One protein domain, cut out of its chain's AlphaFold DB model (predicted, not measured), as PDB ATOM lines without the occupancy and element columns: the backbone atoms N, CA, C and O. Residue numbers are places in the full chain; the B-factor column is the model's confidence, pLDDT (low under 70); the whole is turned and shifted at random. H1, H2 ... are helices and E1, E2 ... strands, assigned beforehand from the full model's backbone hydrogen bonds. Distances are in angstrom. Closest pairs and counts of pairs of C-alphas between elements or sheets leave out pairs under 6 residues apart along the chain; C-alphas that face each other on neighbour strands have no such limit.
ATOM      1  N   LEU A 208       9.811 -28.653   9.009       89.81
ATOM      2  CA  LEU A 208      10.920 -29.015   9.877       89.81
ATOM      3  C   LEU A 208      10.589 -28.688  11.332       89.81
ATOM      4  O   LEU A 208       9.779 -27.801  11.616       89.81
ATOM      5  N   VAL A 209      11.242 -29.401  12.244       90.38
ATOM      6  CA  VAL A 209      11.181 -29.110  13.677       90.38
ATOM      7  C   VAL A 209      12.240 -28.065  14.013       90.38
ATOM      8  O   VAL A 209      13.417 -28.206  13.678       90.38
ATOM      9  N   LEU A 210      11.805 -27.002  14.679       87.69
ATOM     10  CA  LEU A 210      12.639 -25.883  15.101       87.69
ATOM     11  C   LEU A 210      12.617 -25.783  16.614       87.69
ATOM     12  O   LEU A 210      11.559 -25.541  17.180       87.69
ATOM     13  N   GLY A 211      13.773 -25.938  17.253       85.06
ATOM     14  CA  GLY A 211      13.919 -25.781  18.699       85.06
ATOM     15  C   GLY A 211      14.480 -24.415  19.080       85.06
ATOM     16  O   GLY A 211      15.390 -23.915  18.410       85.06
ATOM     17  N   ASP A 212      13.978 -23.818  20.164       82.94
ATOM     18  CA  ASP A 212      14.609 -22.639  20.759       82.94
ATOM     19  C   ASP A 212      15.990 -23.060  21.295       82.94
ATOM     20  O   ASP A 212      16.078 -23.928  22.172       82.94
ATOM     21  N   PRO A 213      17.098 -22.463  20.810       77.00
ATOM     22  CA  PRO A 213      18.429 -22.780  21.316       77.00
ATOM     23  C   PRO A 213      18.630 -22.392  22.791       77.00
ATOM     24  O   PRO A 213      19.621 -22.794  23.404       77.00
ATOM     25  N   LYS A 214      17.745 -21.568  23.359       81.69
ATOM     26  CA  LYS A 214      17.788 -21.079  24.734       81.69
ATOM     27  C   LYS A 214      16.636 -21.703  25.512       81.69
ATOM     28  O   LYS A 214      15.617 -21.062  25.739       81.69
ATOM     29  N   GLY A 215      16.818 -22.945  25.952       82.31
ATOM     30  CA  GLY A 215      15.881 -23.560  26.888       82.31
ATOM     31  C   GLY A 215      15.605 -22.649  28.095       82.31
ATOM     32  O   GLY A 215      16.480 -21.914  28.567       82.31
ATOM     33  N   VAL A 216      14.374 -22.683  28.590       84.50
ATOM     34  CA  VAL A 216      13.908 -21.886  29.722       84.50
ATOM     35  C   VAL A 216      14.037 -22.719  30.988       84.50
ATOM     36  O   VAL A 216      13.431 -23.780  31.106       84.50
ATOM     37  N   PHE A 217      14.826 -22.249  31.956       85.12
ATOM     38  CA  PHE A 217      14.882 -22.896  33.265       85.12
ATOM     39  C   PHE A 217      13.612 -22.588  34.061       85.12
ATOM     40  O   PHE A 217      13.290 -21.425  34.313       85.12
ATOM     41  N   VAL A 218      12.945 -23.648  34.494       83.38
ATOM     42  CA  VAL A 218      11.726 -23.643  35.291       83.38
ATOM     43  C   VAL A 218      12.058 -24.227  36.662       83.38
ATOM     44  O   VAL A 218      12.504 -25.370  36.780       83.38
ATOM     45  N   ASP A 219      11.887 -23.424  37.710       82.00
ATOM     46  CA  ASP A 219      12.182 -23.823  39.087       82.00
ATOM     47  C   ASP A 219      11.115 -24.801  39.599       82.00
ATOM     48  O   ASP A 219       9.918 -24.564  39.424       82.00
ATOM     49  N   SER A 220      11.520 -25.875  40.287       78.25
ATOM     50  CA  SER A 220      10.573 -26.869  40.818       78.25
ATOM     51  C   SER A 220       9.658 -26.319  41.921       78.25
ATOM     52  O   SER A 220       8.780 -27.021  42.413       78.25
ATOM     53  N   ARG A 221       9.914 -25.095  42.402       82.12
ATOM     54  CA  ARG A 221       9.028 -24.376  43.329       82.12
ATOM     55  C   ARG A 221       7.834 -23.739  42.629       82.12
ATOM     56  O   ARG A 221       6.820 -23.534  43.290       82.12
ATOM     57  N   ASP A 222       7.984 -23.405  41.352       81.75
ATOM     58  CA  ASP A 222       6.950 -22.729  40.569       81.75
ATOM     59  C   ASP A 222       6.039 -23.742  39.869       81.75
ATOM     60  O   ASP A 222       4.852 -23.473  39.711       81.75
ATOM     61  N   TYR A 223       6.582 -24.911  39.505       81.62
ATOM     62  CA  TYR A 223       5.841 -25.997  38.864       81.62
ATOM     63  C   TYR A 223       6.326 -27.352  39.369       81.62
ATOM     64  O   TYR A 223       7.528 -27.604  39.482       81.62
ATOM     65  N   SER A 224       5.378 -28.233  39.661       74.38
ATOM     66  CA  SER A 224       5.630 -29.582  40.165       74.38
ATOM     67  C   SER A 224       5.886 -30.603  39.053       74.38
ATOM     68  O   SER A 224       6.492 -31.643  39.311       74.38
ATOM     69  N   SER A 225       5.472 -30.299  37.819       76.38
ATOM     70  CA  SER A 225       5.650 -31.152  36.642       76.38
ATOM     71  C   SER A 225       5.773 -30.329  35.347       76.38
ATOM     72  O   SER A 225       5.364 -29.163  35.318       76.38
ATOM     73  N   PRO A 226       6.305 -30.920  34.258       74.00
ATOM     74  CA  PRO A 226       6.290 -30.295  32.936       74.00
ATOM     75  C   PRO A 226       4.868 -29.946  32.489       74.00
ATOM     76  O   PRO A 226       4.618 -28.822  32.060       74.00
ATOM     77  N   SER A 227       3.915 -30.868  32.663       77.12
ATOM     78  CA  SER A 227       2.518 -30.663  32.272       77.12
ATOM     79  C   SER A 227       1.905 -29.427  32.943       77.12
ATOM     80  O   SER A 227       1.243 -28.647  32.269       77.12
ATOM     81  N   GLU A 228       2.190 -29.181  34.228       82.56
ATOM     82  CA  GLU A 228       1.716 -27.979  34.937       82.56
ATOM     83  C   GLU A 228       2.306 -26.686  34.346       82.56
ATOM     84  O   GLU A 228       1.591 -25.695  34.167       82.56
ATOM     85  N   TYR A 229       3.599 -26.691  33.996       83.62
ATOM     86  CA  TYR A 229       4.236 -25.558  33.314       83.62
ATOM     87  C   TYR A 229       3.556 -25.256  31.982       83.62
ATOM     88  O   TYR A 229       3.288 -24.096  31.676       83.62
ATOM     89  N   ILE A 230       3.240 -26.292  31.211       77.94
ATOM     90  CA  ILE A 230       2.654 -26.155  29.879       77.94
ATOM     91  C   ILE A 230       1.202 -25.727  29.952       77.94
ATOM     92  O   ILE A 230       0.806 -24.847  29.199       77.94
ATOM     93  N   GLU A 231       0.413 -26.261  30.881       81.44
ATOM     94  CA  GLU A 231      -0.949 -25.778  31.113       81.44
ATOM     95  C   GLU A 231      -0.954 -24.297  31.478       81.44
ATOM     96  O   GLU A 231      -1.719 -23.512  30.909       81.44
ATOM     97  N   ASN A 232      -0.053 -23.888  32.374       85.12
ATOM     98  CA  ASN A 232       0.095 -22.481  32.691       85.12
ATOM     99  C   ASN A 232       0.568 -21.680  31.472       85.12
ATOM    100  O   ASN A 232       0.026 -20.607  31.216       85.12
ATOM    101  N   TRP A 233       1.534 -22.183  30.700       83.75
ATOM    102  CA  TRP A 233       2.012 -21.530  29.484       83.75
ATOM    103  C   TRP A 233       0.875 -21.358  28.479       83.75
ATOM    104  O   TRP A 233       0.649 -20.233  28.059       83.75
ATOM    105  N   LEU A 234       0.089 -22.395  28.180       77.88
ATOM    106  CA  LEU A 234      -1.065 -22.363  27.271       77.88
ATOM    107  C   LEU A 234      -2.185 -21.442  27.762       77.88
ATOM    108  O   LEU A 234      -2.894 -20.846  26.956       77.88
ATOM    109  N   SER A 235      -2.344 -21.296  29.079       80.44
ATOM    110  CA  SER A 235      -3.339 -20.386  29.660       80.44
ATOM    111  C   SER A 235      -2.996 -18.905  29.462       80.44
ATOM    112  O   SER A 235      -3.862 -18.035  29.606       80.44
ATOM    113  N   GLN A 236      -1.741 -18.584  29.131       79.94
ATOM    114  CA  GLN A 236      -1.328 -17.208  28.904       79.94
ATOM    115  C   GLN A 236      -1.849 -16.717  27.548       79.94
ATOM    116  O   GLN A 236      -1.606 -17.290  26.494       79.94
ATOM    117  N   THR A 237      -2.545 -15.581  27.539       58.53
ATOM    118  CA  THR A 237      -3.203 -15.030  26.336       58.53
ATOM    119  C   THR A 237      -2.284 -14.776  25.135       58.53
ATOM    120  O   THR A 237      -2.781 -14.613  24.026       58.53
ATOM    121  N   TRP A 238      -0.967 -14.691  25.337       64.44
ATOM    122  CA  TRP A 238      -0.005 -14.451  24.258       64.44
ATOM    123  C   TRP A 238       0.496 -15.743  23.596       64.44
ATOM    124  O   TRP A 238       0.885 -15.692  22.435       64.44
ATOM    125  N   SER A 239       0.465 -16.889  24.274       61.00
ATOM    126  CA  SER A 239       0.917 -18.184  23.744       61.00
ATOM    127  C   SER A 239      -0.206 -18.915  23.000       61.00
ATOM    128  O   SER A 239       0.029 -19.421  21.904       61.00
ATOM    129  N   ALA A 240      -1.442 -18.852  23.518       59.31
ATOM    130  CA  ALA A 240      -2.619 -19.549  22.981       59.31
ATOM    131  C   ALA A 240      -2.948 -19.232  21.507       59.31
ATOM    132  O   ALA A 240      -3.610 -20.023  20.842       59.31
ATOM    133  N   GLY A 241      -2.505 -18.079  20.992       61.19
ATOM    134  CA  GLY A 241      -2.694 -17.691  19.589       61.19
ATOM    135  C   GLY A 241      -1.415 -17.634  18.755       61.19
ATOM    136  O   GLY A 241      -1.508 -17.479  17.542       61.19
ATOM    137  N   THR A 242      -0.236 -17.720  19.380       63.88
ATOM    138  CA  THR A 242       1.043 -17.473  18.692       63.88
ATOM    139  C   THR A 242       1.794 -18.761  18.391       63.88
ATOM    140  O   THR A 242       2.510 -18.810  17.408       63.88
ATOM    141  N   PHE A 243       1.617 -19.817  19.187       71.69
ATOM    142  CA  PHE A 243       2.401 -21.044  19.051       71.69
ATOM    143  C   PHE A 243       1.485 -22.255  19.149       71.69
ATOM    144  O   PHE A 243       1.402 -22.916  20.172       71.69
ATOM    145  N   VAL A 244       0.761 -22.520  18.069       84.38
ATOM    146  CA  VAL A 244      -0.173 -23.653  17.928       84.38
ATOM    147  C   VAL A 244       0.517 -24.926  17.435       84.38
ATOM    148  O   VAL A 244       0.007 -26.031  17.618       84.38
ATOM    149  N   SER A 245       1.717 -24.792  16.876       89.31
ATOM    150  CA  SER A 245       2.518 -25.891  16.346       89.31
ATOM    151  C   SER A 245       3.581 -26.397  17.313       89.31
ATOM    152  O   SER A 245       4.576 -26.937  16.859       89.31
ATOM    153  N   TYR A 246       3.423 -26.194  18.620       90.19
ATOM    154  CA  TYR A 246       4.475 -26.462  19.598       90.19
ATOM    155  C   TYR A 246       4.646 -27.952  19.953       90.19
ATOM    156  O   TYR A 246       3.731 -28.759  19.797       90.19
ATOM    157  N   TYR A 247       5.798 -28.289  20.525       90.19
ATOM    158  CA  TYR A 247       6.046 -29.503  21.300       90.19
ATOM    159  C   TYR A 247       7.197 -29.232  22.273       90.19
ATOM    160  O   TYR A 247       8.299 -28.893  21.835       90.19
ATOM    161  N   PHE A 248       6.974 -29.323  23.589       87.62
ATOM    162  CA  PHE A 248       8.051 -29.045  24.544       87.62
ATOM    163  C   PHE A 248       8.816 -30.308  24.921       87.62
ATOM    164  O   PHE A 248       8.247 -31.343  25.275       87.62
ATOM    165  N   THR A 249      10.136 -30.193  24.935       85.50
ATOM    166  CA  THR A 249      11.011 -31.172  25.580       85.50
ATOM    167  C   THR A 249      11.576 -30.581  26.858       85.50
ATOM    168  O   THR A 249      11.575 -29.367  27.044       85.50
ATOM    169  N   TRP A 250      12.028 -31.417  27.788       82.94
ATOM    170  CA  TRP A 250      12.624 -30.922  29.024       82.94
ATOM    171  C   TRP A 250      13.723 -31.842  29.516       82.94
ATOM    172  O   TRP A 250      13.692 -33.040  29.276       82.94
ATOM    173  N   GLU A 251      14.664 -31.288  30.267       83.62
ATOM    174  CA  GLU A 251      15.662 -32.061  30.997       83.62
ATOM    175  C   GLU A 251      15.705 -31.617  32.457       83.62
ATOM    176  O   GLU A 251      15.565 -30.432  32.772       83.62
ATOM    177  N   SER A 252      15.909 -32.571  33.365       80.75
ATOM    178  CA  SER A 252      16.148 -32.260  34.771       80.75
ATOM    179  C   SER A 252      17.407 -31.411  34.895       80.75
ATOM    180  O   SER A 252      18.485 -31.810  34.453       80.75
ATOM    181  N   ALA A 253      17.284 -30.254  35.537       77.81
ATOM    182  CA  ALA A 253      18.370 -29.301  35.659       77.81
ATOM    183  C   ALA A 253      18.505 -28.815  37.102       77.81
ATOM    184  O   ALA A 253      17.531 -28.591  37.820       77.81
ATOM    185  N   THR A 254      19.744 -28.603  37.532       73.38
ATOM    186  CA  THR A 254      20.040 -27.858  38.758       73.38
ATOM    187  C   THR A 254      20.626 -26.519  38.369       73.38
ATOM    188  O   THR A 254      21.691 -26.465  37.746       73.38
ATOM    189  N   SER A 255      19.962 -25.429  38.749       71.44
ATOM    190  CA  SER A 255      20.491 -24.094  38.486       71.44
ATOM    191  C   SER A 255      21.751 -23.865  39.319       71.44
ATOM    192  O   SER A 255      21.697 -23.763  40.549       71.44
ATOM    193  N   GLY A 256      22.894 -23.722  38.641       68.50
ATOM    194  CA  GLY A 256      24.166 -23.377  39.283       68.50
ATOM    195  C   GLY A 256      24.145 -22.006  39.973       68.50
ATOM    196  O   GLY A 256      24.945 -21.767  40.873       68.50
ATOM    197  N   MET A 257      23.215 -21.121  39.590       66.19
ATOM    198  CA  MET A 257      23.035 -19.808  40.217       66.19
ATOM    199  C   MET A 257      22.136 -19.841  41.459       66.19
ATOM    200  O   MET A 257      22.337 -19.025  42.357       66.19
ATOM    201  N   CYS A 258      21.159 -20.751  41.530       60.38
ATOM    202  CA  CYS A 258      20.110 -20.694  42.556       60.38
ATOM    203  C   CYS A 258      20.087 -21.884  43.519       60.38
ATOM    204  O   CYS A 258      19.260 -21.888  44.429       60.38
ATOM    205  N   THR A 259      20.953 -22.895  43.357       71.00
ATOM    206  CA  THR A 259      20.899 -24.173  44.111       71.00
ATOM    207  C   THR A 259      19.531 -24.872  44.057       71.00
ATOM    208  O   THR A 259      19.277 -25.795  44.825       71.00
ATOM    209  N   ALA A 260      18.653 -24.429  43.158       74.25
ATOM    210  CA  ALA A 260      17.311 -24.945  42.990       74.25
ATOM    211  C   ALA A 260      17.333 -26.088  41.978       74.25
ATOM    212  O   ALA A 260      17.970 -25.987  40.921       74.25
ATOM    213  N   SER A 261      16.633 -27.163  42.324       81.25
ATOM    214  CA  SER A 261      16.232 -28.183  41.366       81.25
ATOM    215  C   SER A 261      15.116 -27.627  40.485       81.25
ATOM    216  O   SER A 261      14.330 -26.783  40.912       81.25
ATOM    217  N   GLY A 262      15.062 -28.083  39.248       85.00
ATOM    218  CA  GLY A 262      14.068 -27.659  38.281       85.00
ATOM    219  C   GLY A 262      14.201 -28.456  36.998       85.00
ATOM    220  O   GLY A 262      14.798 -29.538  36.974       85.00
ATOM    221  N   MET A 263      13.673 -27.894  35.925       85.75
ATOM    222  CA  MET A 263      13.795 -28.444  34.583       85.75
ATOM    223  C   MET A 263      14.136 -27.333  33.598       85.75
ATOM    224  O   MET A 263      13.659 -26.211  33.739       85.75
ATOM    225  N   THR A 264      14.967 -27.629  32.609       84.88
ATOM    226  CA  THR A 264      15.119 -26.757  31.444       84.88
ATOM    227  C   THR A 264      14.126 -27.227  30.398       84.88
ATOM    228  O   THR A 264      14.210 -28.376  29.975       84.88
ATOM    229  N   VAL A 265      13.195 -26.364  30.003       85.25
ATOM    230  CA  VAL A 265      12.186 -26.637  28.976       85.25
ATOM    231  C   VAL A 265      12.648 -26.047  27.649       85.25
ATOM    232  O   VAL A 265      13.029 -24.882  27.583       85.25
ATOM    233  N   TYR A 266      12.606 -26.840  26.591       86.19
ATOM    234  CA  TYR A 266      12.919 -26.433  25.229       86.19
ATOM    235  C   TYR A 266      11.628 -26.362  24.426       86.19
ATOM    236  O   TYR A 266      10.865 -27.328  24.367       86.19
ATOM    237  N   GLU A 267      11.380 -25.208  23.816       87.69
ATOM    238  CA  GLU A 267      10.213 -24.988  22.971       87.69
ATOM    239  C   GLU A 267      10.554 -25.420  21.549       87.69
ATOM    240  O   GLU A 267      11.476 -24.868  20.947       87.69
ATOM    241  N   ASN A 268       9.826 -26.393  21.008       89.06
ATOM    242  CA  ASN A 268       9.966 -26.791  19.612       89.06
ATOM    243  C   ASN A 268       8.693 -26.453  18.857       89.06
ATOM    244  O   ASN A 268       7.618 -26.489  19.450       89.06
ATOM    245  N   PHE A 269       8.788 -26.135  17.570       90.38
ATOM    246  CA  PHE A 269       7.611 -25.913  16.739       90.38
ATOM    247  C   PHE A 269       7.806 -26.384  15.295       90.38
ATOM    248  O   PHE A 269       8.939 -26.506  14.825       90.38
ATOM    249  N   LEU A 270       6.702 -26.640  14.581       92.00
ATOM    250  CA  LEU A 270       6.748 -26.892  13.135       92.00
ATOM    251  C   LEU A 270       6.890 -25.584  12.366       92.00
ATOM    252  O   LEU A 270       6.046 -24.686  12.500       92.00
ATOM    253  N   GLY A 271       7.919 -25.495  11.528       90.38
ATOM    254  CA  GLY A 271       8.116 -24.346  10.658       90.38
ATOM    255  C   GLY A 271       8.668 -24.671   9.276       90.38
ATOM    256  O   GLY A 271       8.893 -25.824   8.917       90.38
ATOM    257  N   THR A 272       8.846 -23.613   8.487       89.06
ATOM    258  CA  THR A 272       9.332 -23.642   7.103       89.06
ATOM    259  C   THR A 272      10.378 -22.555   6.864       89.06
ATOM    260  O   THR A 272      10.448 -21.542   7.571       89.06
ATOM    261  N   GLY A 273      11.172 -22.731   5.809       84.38
ATOM    262  CA  GLY A 273      12.135 -21.733   5.358       84.38
ATOM    263  C   GLY A 273      13.434 -21.775   6.160       84.38
ATOM    264  O   GLY A 273      14.260 -22.657   5.949       84.38
ATOM    265  N   SER A 274      13.655 -20.780   7.021       83.81
ATOM    266  CA  SER A 274      14.889 -20.689   7.808       83.81
ATOM    267  C   SER A 274      14.976 -21.810   8.849       83.81
ATOM    268  O   SER A 274      13.979 -22.140   9.479       83.81
ATOM    269  N   THR A 275      16.179 -22.334   9.093       80.25
ATOM    270  CA  THR A 275      16.465 -23.182  10.267       80.25
ATOM    271  C   THR A 275      16.676 -22.361  11.545       80.25
ATOM    272  O   THR A 275      16.835 -22.919  12.626       80.25
ATOM    273  N   ASP A 276      16.700 -21.027  11.434       81.62
ATOM    274  CA  ASP A 276      16.709 -20.121  12.582       81.62
ATOM    275  C   ASP A 276      15.296 -20.008  13.166       81.62
ATOM    276  O   ASP A 276      14.389 -19.484  12.511       81.62
ATOM    277  N   TYR A 277      15.150 -20.456  14.414       80.62
ATOM    278  CA  TYR A 277      13.922 -20.418  15.209       80.62
ATOM    279  C   TYR A 277      13.195 -19.061  15.151       80.62
ATOM    280  O   TYR A 277      11.973 -19.019  15.067       80.62
ATOM    281  N   TYR A 278      13.912 -17.931  15.142       82.06
ATOM    282  CA  TYR A 278      13.282 -16.601  15.174       82.06
ATOM    283  C   TYR A 278      12.904 -16.054  13.791       82.06
ATOM    284  O   TYR A 278      12.247 -15.015  13.705       82.06
ATOM    285  N   LEU A 279      13.350 -16.704  12.714       85.00
ATOM    286  CA  LEU A 279      13.138 -16.249  11.335       85.00
ATOM    287  C   LEU A 279      12.294 -17.216  10.501       85.00
ATOM    288  O   LEU A 279      11.925 -16.880   9.375       85.00
ATOM    289  N   ALA A 280      12.031 -18.415  11.010       86.06
ATOM    290  CA  ALA A 280      11.237 -19.409  10.315       86.06
ATOM    291  C   ALA A 280       9.758 -19.015  10.225       86.06
ATOM    292  O   ALA A 280       9.198 -18.399  11.136       86.06
ATOM    293  N   GLY A 281       9.108 -19.418   9.134       87.81
ATOM    294  CA  GLY A 281       7.654 -19.361   9.046       87.81
ATOM    295  C   GLY A 281       7.054 -20.434   9.944       87.81
ATOM    296  O   GLY A 281       7.471 -21.585   9.859       87.81
ATOM    297  N   GLN A 282       6.096 -20.082  10.793       88.50
ATOM    298  CA  GLN A 282       5.425 -21.039  11.672       88.50
ATOM    299  C   GLN A 282       4.255 -21.720  10.960       88.50
ATOM    300  O   GLN A 282       3.636 -21.133  10.067       88.50
ATOM    301  N   ALA A 283       3.949 -22.948  11.369       91.31
ATOM    302  CA  ALA A 283       2.758 -23.655  10.920       91.31
ATOM    303  C   ALA A 283       1.470 -22.870  11.252       91.31
ATOM    304  O   ALA A 283       1.281 -22.474  12.405       91.31
ATOM    305  N   PRO A 284       0.590 -22.635  10.257       90.88
ATOM    306  CA  PRO A 284      -0.705 -21.998  10.460       90.88
ATOM    307  C   PRO A 284      -1.587 -22.720  11.488       90.88
ATOM    308  O   PRO A 284      -1.460 -23.924  11.715       90.88
ATOM    309  N   ALA A 285      -2.499 -21.974  12.115       90.44
ATOM    310  CA  ALA A 285      -3.359 -22.497  13.176       90.44
ATOM    311  C   ALA A 285      -4.395 -23.511  12.693       90.44
ATOM    312  O   ALA A 285      -4.638 -24.492  13.385       90.44
ATOM    313  N   ASP A 286      -4.970 -23.294  11.515       90.94
ATOM    314  CA  ASP A 286      -5.858 -24.241  10.840       90.94
ATOM    315  C   ASP A 286      -5.132 -25.545  10.503       90.94
ATOM    316  O   ASP A 286      -5.635 -26.618  10.823       90.94
ATOM    317  N   PHE A 287      -3.908 -25.460   9.980       92.69
ATOM    318  CA  PHE A 287      -3.071 -26.633   9.746       92.69
ATOM    319  C   PHE A 287      -2.783 -27.411  11.040       92.69
ATOM    320  O   PHE A 287      -2.890 -28.632  11.075       92.69
ATOM    321  N   CYS A 288      -2.465 -26.716  12.135       93.94
ATOM    322  CA  CYS A 288      -2.225 -27.360  13.430       93.94
ATOM    323  C   CYS A 288      -3.489 -27.968  14.040       93.94
ATOM    324  O   CYS A 288      -3.404 -29.012  14.681       93.94
ATOM    325  N   ALA A 289      -4.640 -27.320  13.856       92.25
ATOM    326  CA  ALA A 289      -5.930 -27.846  14.285       92.25
ATOM    327  C   ALA A 289      -6.348 -29.068  13.459       92.25
ATOM    328  O   ALA A 289      -7.007 -29.950  13.978       92.25
ATOM    329  N   TRP A 290      -5.954 -29.156  12.194       94.38
ATOM    330  CA  TRP A 290      -6.151 -30.370  11.409       94.38
ATOM    331  C   TRP A 290      -5.169 -31.484  11.822       94.38
ATOM    332  O   TRP A 290      -5.550 -32.640  11.978       94.38
ATOM    333  N   LEU A 291      -3.904 -31.138  12.076       95.44
ATOM    334  CA  LEU A 291      -2.847 -32.120  12.316       95.44
ATOM    335  C   LEU A 291      -2.866 -32.740  13.721       95.44
ATOM    336  O   LEU A 291      -2.631 -33.938  13.853       95.44
ATOM    337  N   PHE A 292      -3.085 -31.948  14.776       95.06
ATOM    338  CA  PHE A 292      -2.803 -32.382  16.149       95.06
ATOM    339  C   PHE A 292      -4.044 -32.796  16.934       95.06
ATOM    340  O   PHE A 292      -5.002 -32.031  17.041       95.06
ATOM    341  N   GLN A 293      -3.968 -33.969  17.568       92.75
ATOM    342  CA  GLN A 293      -5.007 -34.508  18.446       92.75
ATOM    343  C   GLN A 293      -4.936 -33.987  19.883       92.75
ATOM    344  O   GLN A 293      -5.934 -33.897  20.608       92.75
ATOM    345  N   ASP A 294      -3.724 -33.692  20.333       90.38
ATOM    346  CA  ASP A 294      -3.412 -33.500  21.737       90.38
ATOM    347  C   ASP A 294      -2.571 -32.243  21.978       90.38
ATOM    348  O   ASP A 294      -2.204 -31.484  21.074       90.38
ATOM    349  N   ASP A 295      -2.306 -31.990  23.252       85.38
ATOM    350  CA  ASP A 295      -1.412 -30.925  23.692       85.38
ATOM    351  C   ASP A 295       0.055 -31.367  23.825       85.38
ATOM    352  O   ASP A 295       0.894 -30.544  24.197       85.38
ATOM    353  N   GLY A 296       0.370 -32.623  23.476       84.38
ATOM    354  CA  GLY A 296       1.699 -33.235  23.550       84.38
ATOM    355  C   GLY A 296       2.002 -33.924  24.881       84.38
ATOM    356  O   GLY A 296       3.124 -34.392  25.069       84.38
ATOM    357  N   TYR A 297       1.023 -33.986  25.794       80.56
ATOM    358  CA  TYR A 297       1.163 -34.536  27.151       80.56
ATOM    359  C   TYR A 297       0.104 -35.594  27.460       80.56
ATOM    360  O   TYR A 297      -0.198 -35.864  28.622       80.56
ATOM    361  N   GLY A 298      -0.473 -36.194  26.416       76.81
ATOM    362  CA  GLY A 298      -1.467 -37.255  26.539       76.81
ATOM    363  C   GLY A 298      -2.892 -36.766  26.802       76.81
ATOM    364  O   GLY A 298      -3.790 -37.593  26.940       76.81
ATOM    365  N   ARG A 299      -3.141 -35.447  26.846       81.88
ATOM    366  CA  ARG A 299      -4.508 -34.914  26.883       81.88
ATOM    367  C   ARG A 299      -4.982 -34.600  25.470       81.88
ATOM    368  O   ARG A 299      -4.534 -33.639  24.846       81.88
ATOM    369  N   THR A 300      -5.968 -35.361  25.007       86.75
ATOM    370  CA  THR A 300      -6.700 -35.061  23.774       86.75
ATOM    371  C   THR A 300      -7.407 -33.713  23.911       86.75
ATOM    372  O   THR A 300      -8.255 -33.529  24.785       86.75
ATOM    373  N   THR A 301      -7.048 -32.760  23.056       86.00
ATOM    374  CA  THR A 301      -7.678 -31.428  22.985       86.00
ATOM    375  C   THR A 301      -8.490 -31.247  21.709       86.00
ATOM    376  O   THR A 301      -9.341 -30.363  21.644       86.00
ATOM    377  N   ASN A 302      -8.261 -32.116  20.729       89.25
ATOM    378  CA  ASN A 302      -8.913 -32.124  19.439       89.25
ATOM    379  C   ASN A 302      -9.040 -33.579  18.954       89.25
ATOM    380  O   ASN A 302      -8.126 -34.091  18.321       89.25
ATOM    381  N   PRO A 303     -10.128 -34.294  19.275       88.44
ATOM    382  CA  PRO A 303     -10.259 -35.703  18.897       88.44
ATOM    383  C   PRO A 303     -10.260 -35.929  17.377       88.44
ATOM    384  O   PRO A 303      -9.946 -37.033  16.949       88.44
ATOM    385  N   ASP A 304     -10.562 -34.891  16.592       89.00
ATOM    386  CA  ASP A 304     -10.609 -34.934  15.127       89.00
ATOM    387  C   ASP A 304      -9.243 -34.646  14.476       89.00
ATOM    388  O   ASP A 304      -9.127 -34.621  13.253       89.00
ATOM    389  N   GLY A 305      -8.202 -34.388  15.277       92.38
ATOM    390  CA  GLY A 305      -6.849 -34.214  14.762       92.38
ATOM    391  C   GLY A 305      -6.316 -35.503  14.139       92.38
ATOM    392  O   GLY A 305      -6.698 -36.605  14.532       92.38
ATOM    393  N   LEU A 306      -5.381 -35.378  13.202       93.75
ATOM    394  CA  LEU A 306      -4.833 -36.544  12.512       93.75
ATOM    395  C   LEU A 306      -3.917 -37.406  13.394       93.75
ATOM    396  O   LEU A 306      -3.948 -38.630  13.316       93.75
ATOM    397  N   ALA A 307      -3.080 -36.781  14.224       94.44
ATOM    398  CA  ALA A 307      -2.081 -37.489  15.016       94.44
ATOM    399  C   ALA A 307      -1.726 -36.773  16.316       94.44
ATOM    400  O   ALA A 307      -1.944 -35.571  16.484       94.44
ATOM    401  N   THR A 308      -1.121 -37.499  17.250       93.44
ATOM    402  CA  THR A 308      -0.551 -36.877  18.447       93.44
ATOM    403  C   THR A 308       0.654 -36.013  18.078       93.44
ATOM    404  O   THR A 308       1.379 -36.285  17.115       93.44
ATOM    405  N   ARG A 309       0.929 -34.969  18.865       92.31
ATOM    406  CA  ARG A 309       2.156 -34.178  18.699       92.31
ATOM    407  C   ARG A 309       3.397 -35.044  18.860       92.31
ATOM    408  O   ARG A 309       4.366 -34.835  18.141       92.31
ATOM    409  N   HIS A 310       3.363 -36.024  19.760       89.75
ATOM    410  CA  HIS A 310       4.474 -36.952  19.938       89.75
ATOM    411  C   HIS A 310       4.824 -37.667  18.625       89.75
ATOM    412  O   HIS A 310       5.980 -37.638  18.206       89.75
ATOM    413  N   ASP A 311       3.834 -38.226  17.926       90.44
ATOM    414  CA  ASP A 311       4.079 -38.926  16.663       90.44
ATOM    415  C   ASP A 311       4.661 -38.011  15.594       90.44
ATOM    416  O   ASP A 311       5.666 -38.343  14.963       90.44
ATOM    417  N   VAL A 312       4.083 -36.822  15.435       92.31
ATOM    418  CA  VAL A 312       4.551 -35.849  14.446       92.31
ATOM    419  C   VAL A 312       5.995 -35.421  14.723       92.31
ATOM    420  O   VAL A 312       6.821 -35.399  13.811       92.31
ATOM    421  N   PHE A 313       6.324 -35.088  15.974       91.69
ATOM    422  CA  PHE A 313       7.631 -34.529  16.332       91.69
ATOM    423  C   PHE A 313       8.740 -35.571  16.497       91.69
ATOM    424  O   PHE A 313       9.904 -35.242  16.253       91.69
ATOM    425  N   CYS A 314       8.403 -36.792  16.918       87.19
ATOM    426  CA  CYS A 314       9.379 -37.841  17.216       87.19
ATOM    427  C   CYS A 314       9.410 -38.956  16.153       87.19
ATOM    428  O   CYS A 314      10.482 -39.500  15.888       87.19
ATOM    429  N   ASN A 315       8.280 -39.286  15.511       85.50
ATOM    430  CA  ASN A 315       8.131 -40.535  14.742       85.50
ATOM    431  C   ASN A 315       7.980 -40.339  13.225       85.50
ATOM    432  O   ASN A 315       8.100 -41.306  12.468       85.50
ATOM    433  N   TRP A 316       7.712 -39.121  12.745       90.12
ATOM    434  CA  TRP A 316       7.441 -38.866  11.318       90.12
ATOM    435  C   TRP A 316       8.672 -38.454  10.501       90.12
ATOM    436  O   TRP A 316       8.561 -38.175   9.312       90.12
ATOM    437  N   GLY A 317       9.865 -38.445  11.102       83.69
ATOM    438  CA  GLY A 317      11.120 -38.268  10.360       83.69
ATOM    439  C   GLY A 317      11.324 -36.870   9.764       83.69
ATOM    440  O   GLY A 317      12.011 -36.724   8.753       83.69
TER     441      GLY A 317
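What this domain is: This is residues 208 to 317 of the 432 residues of an uncharacterized protein of Kitasatospora sp. MMS16-CNU292 (UniProt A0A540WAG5). A long, strongly twisted hairpin of two strands, E3 and E4, makes the longest axis, and two short strands, E1 and E2, follow one another along the other side of E4. Over one face of this sheet, H3 crosses E4 near the end where E1 lies and H1 sits beside the strands; H2 is off the sheet between two long links, the first of which is tied to E4 by a short antiparallel pairing of residues 281 to 282 with residues 271 to 272, and residues 235 to 240 stick out. The printed part has 110 residues, with three named helices and four named strands, which come along the chain as E1, E2, H1, E3, E4, H2 and H3; the sheet is branched, with E1, E2 and E3 each an antiparallel neighbour of E4. The class is mixed, helices and strands, with 53 residues, under half, in named elements. The whole is compact, with a radius of gyration of the C-alphas of 14.4 A and spans of 42 by 31 by 29 A.

How they stand to each other: Start at E4, residues 261 to 272, which has three neighbours. E3, residues 246 to 254, lies on one side of it, antiparallel at 155 degrees and forming a hairpin with it; look for N 249 and O 266, 3.0 A apart and within hydrogen-bond range. On the other side the pairing is staggered: E1, residues 208 to 211, is beside residues 267 to 271, and E2, residues 216 to 219, is beside residues 262 to 265. Both are antiparallel to E4 at 150 degrees, with N 210 and O 269 at 2.9 A and N 218 and O 263 at 2.8 A, within hydrogen-bond range. H3, residues 309 to 315, is on the sheet at a height of 9.3 A, over E4 and across the strands at 84 degrees to E4 on the local plane; its closest C-alphas to E3 are Arg 309 and Tyr 247, 6.6 A apart. H1, residues 226 to 235, is on the same face at a height of 5.6 A, over none of the strands; the closest C-alphas of H1 and E3 are Pro 226 and Trp 250, at 7.5 A. H2, residues 285 to 291, is not on the sheet and only just apart from H3, with closest C-alphas 8.4 A apart. In H1, H2 and H3 every O i to N i+4 pair is within hydrogen-bond range.

Where its parts are: Find C-alpha 261 at (16.232, -28.183, 41.366); from there E4 runs 35.2 A to C-alpha 272 at (9.332, -23.642, 7.103). E3 spans 24.7 A and H1 14.2 A, while E1, E2, H2 and H3 measure 9.9, 9.7, 9.7 and 9.6 A. H3 ends at C-alpha 315, at (8.131, -40.535, 14.742).

The domain as a whole: The two C-alphas farthest apart are those of Met 257 and Asp 304, at 44.6 A. The printed part has no cut. The links E4 to H2 and H2 to H3 are long. Mean pLDDT of the printed part is 83.4; look for values under 70 at residues 237 to 242 and 256 to 258.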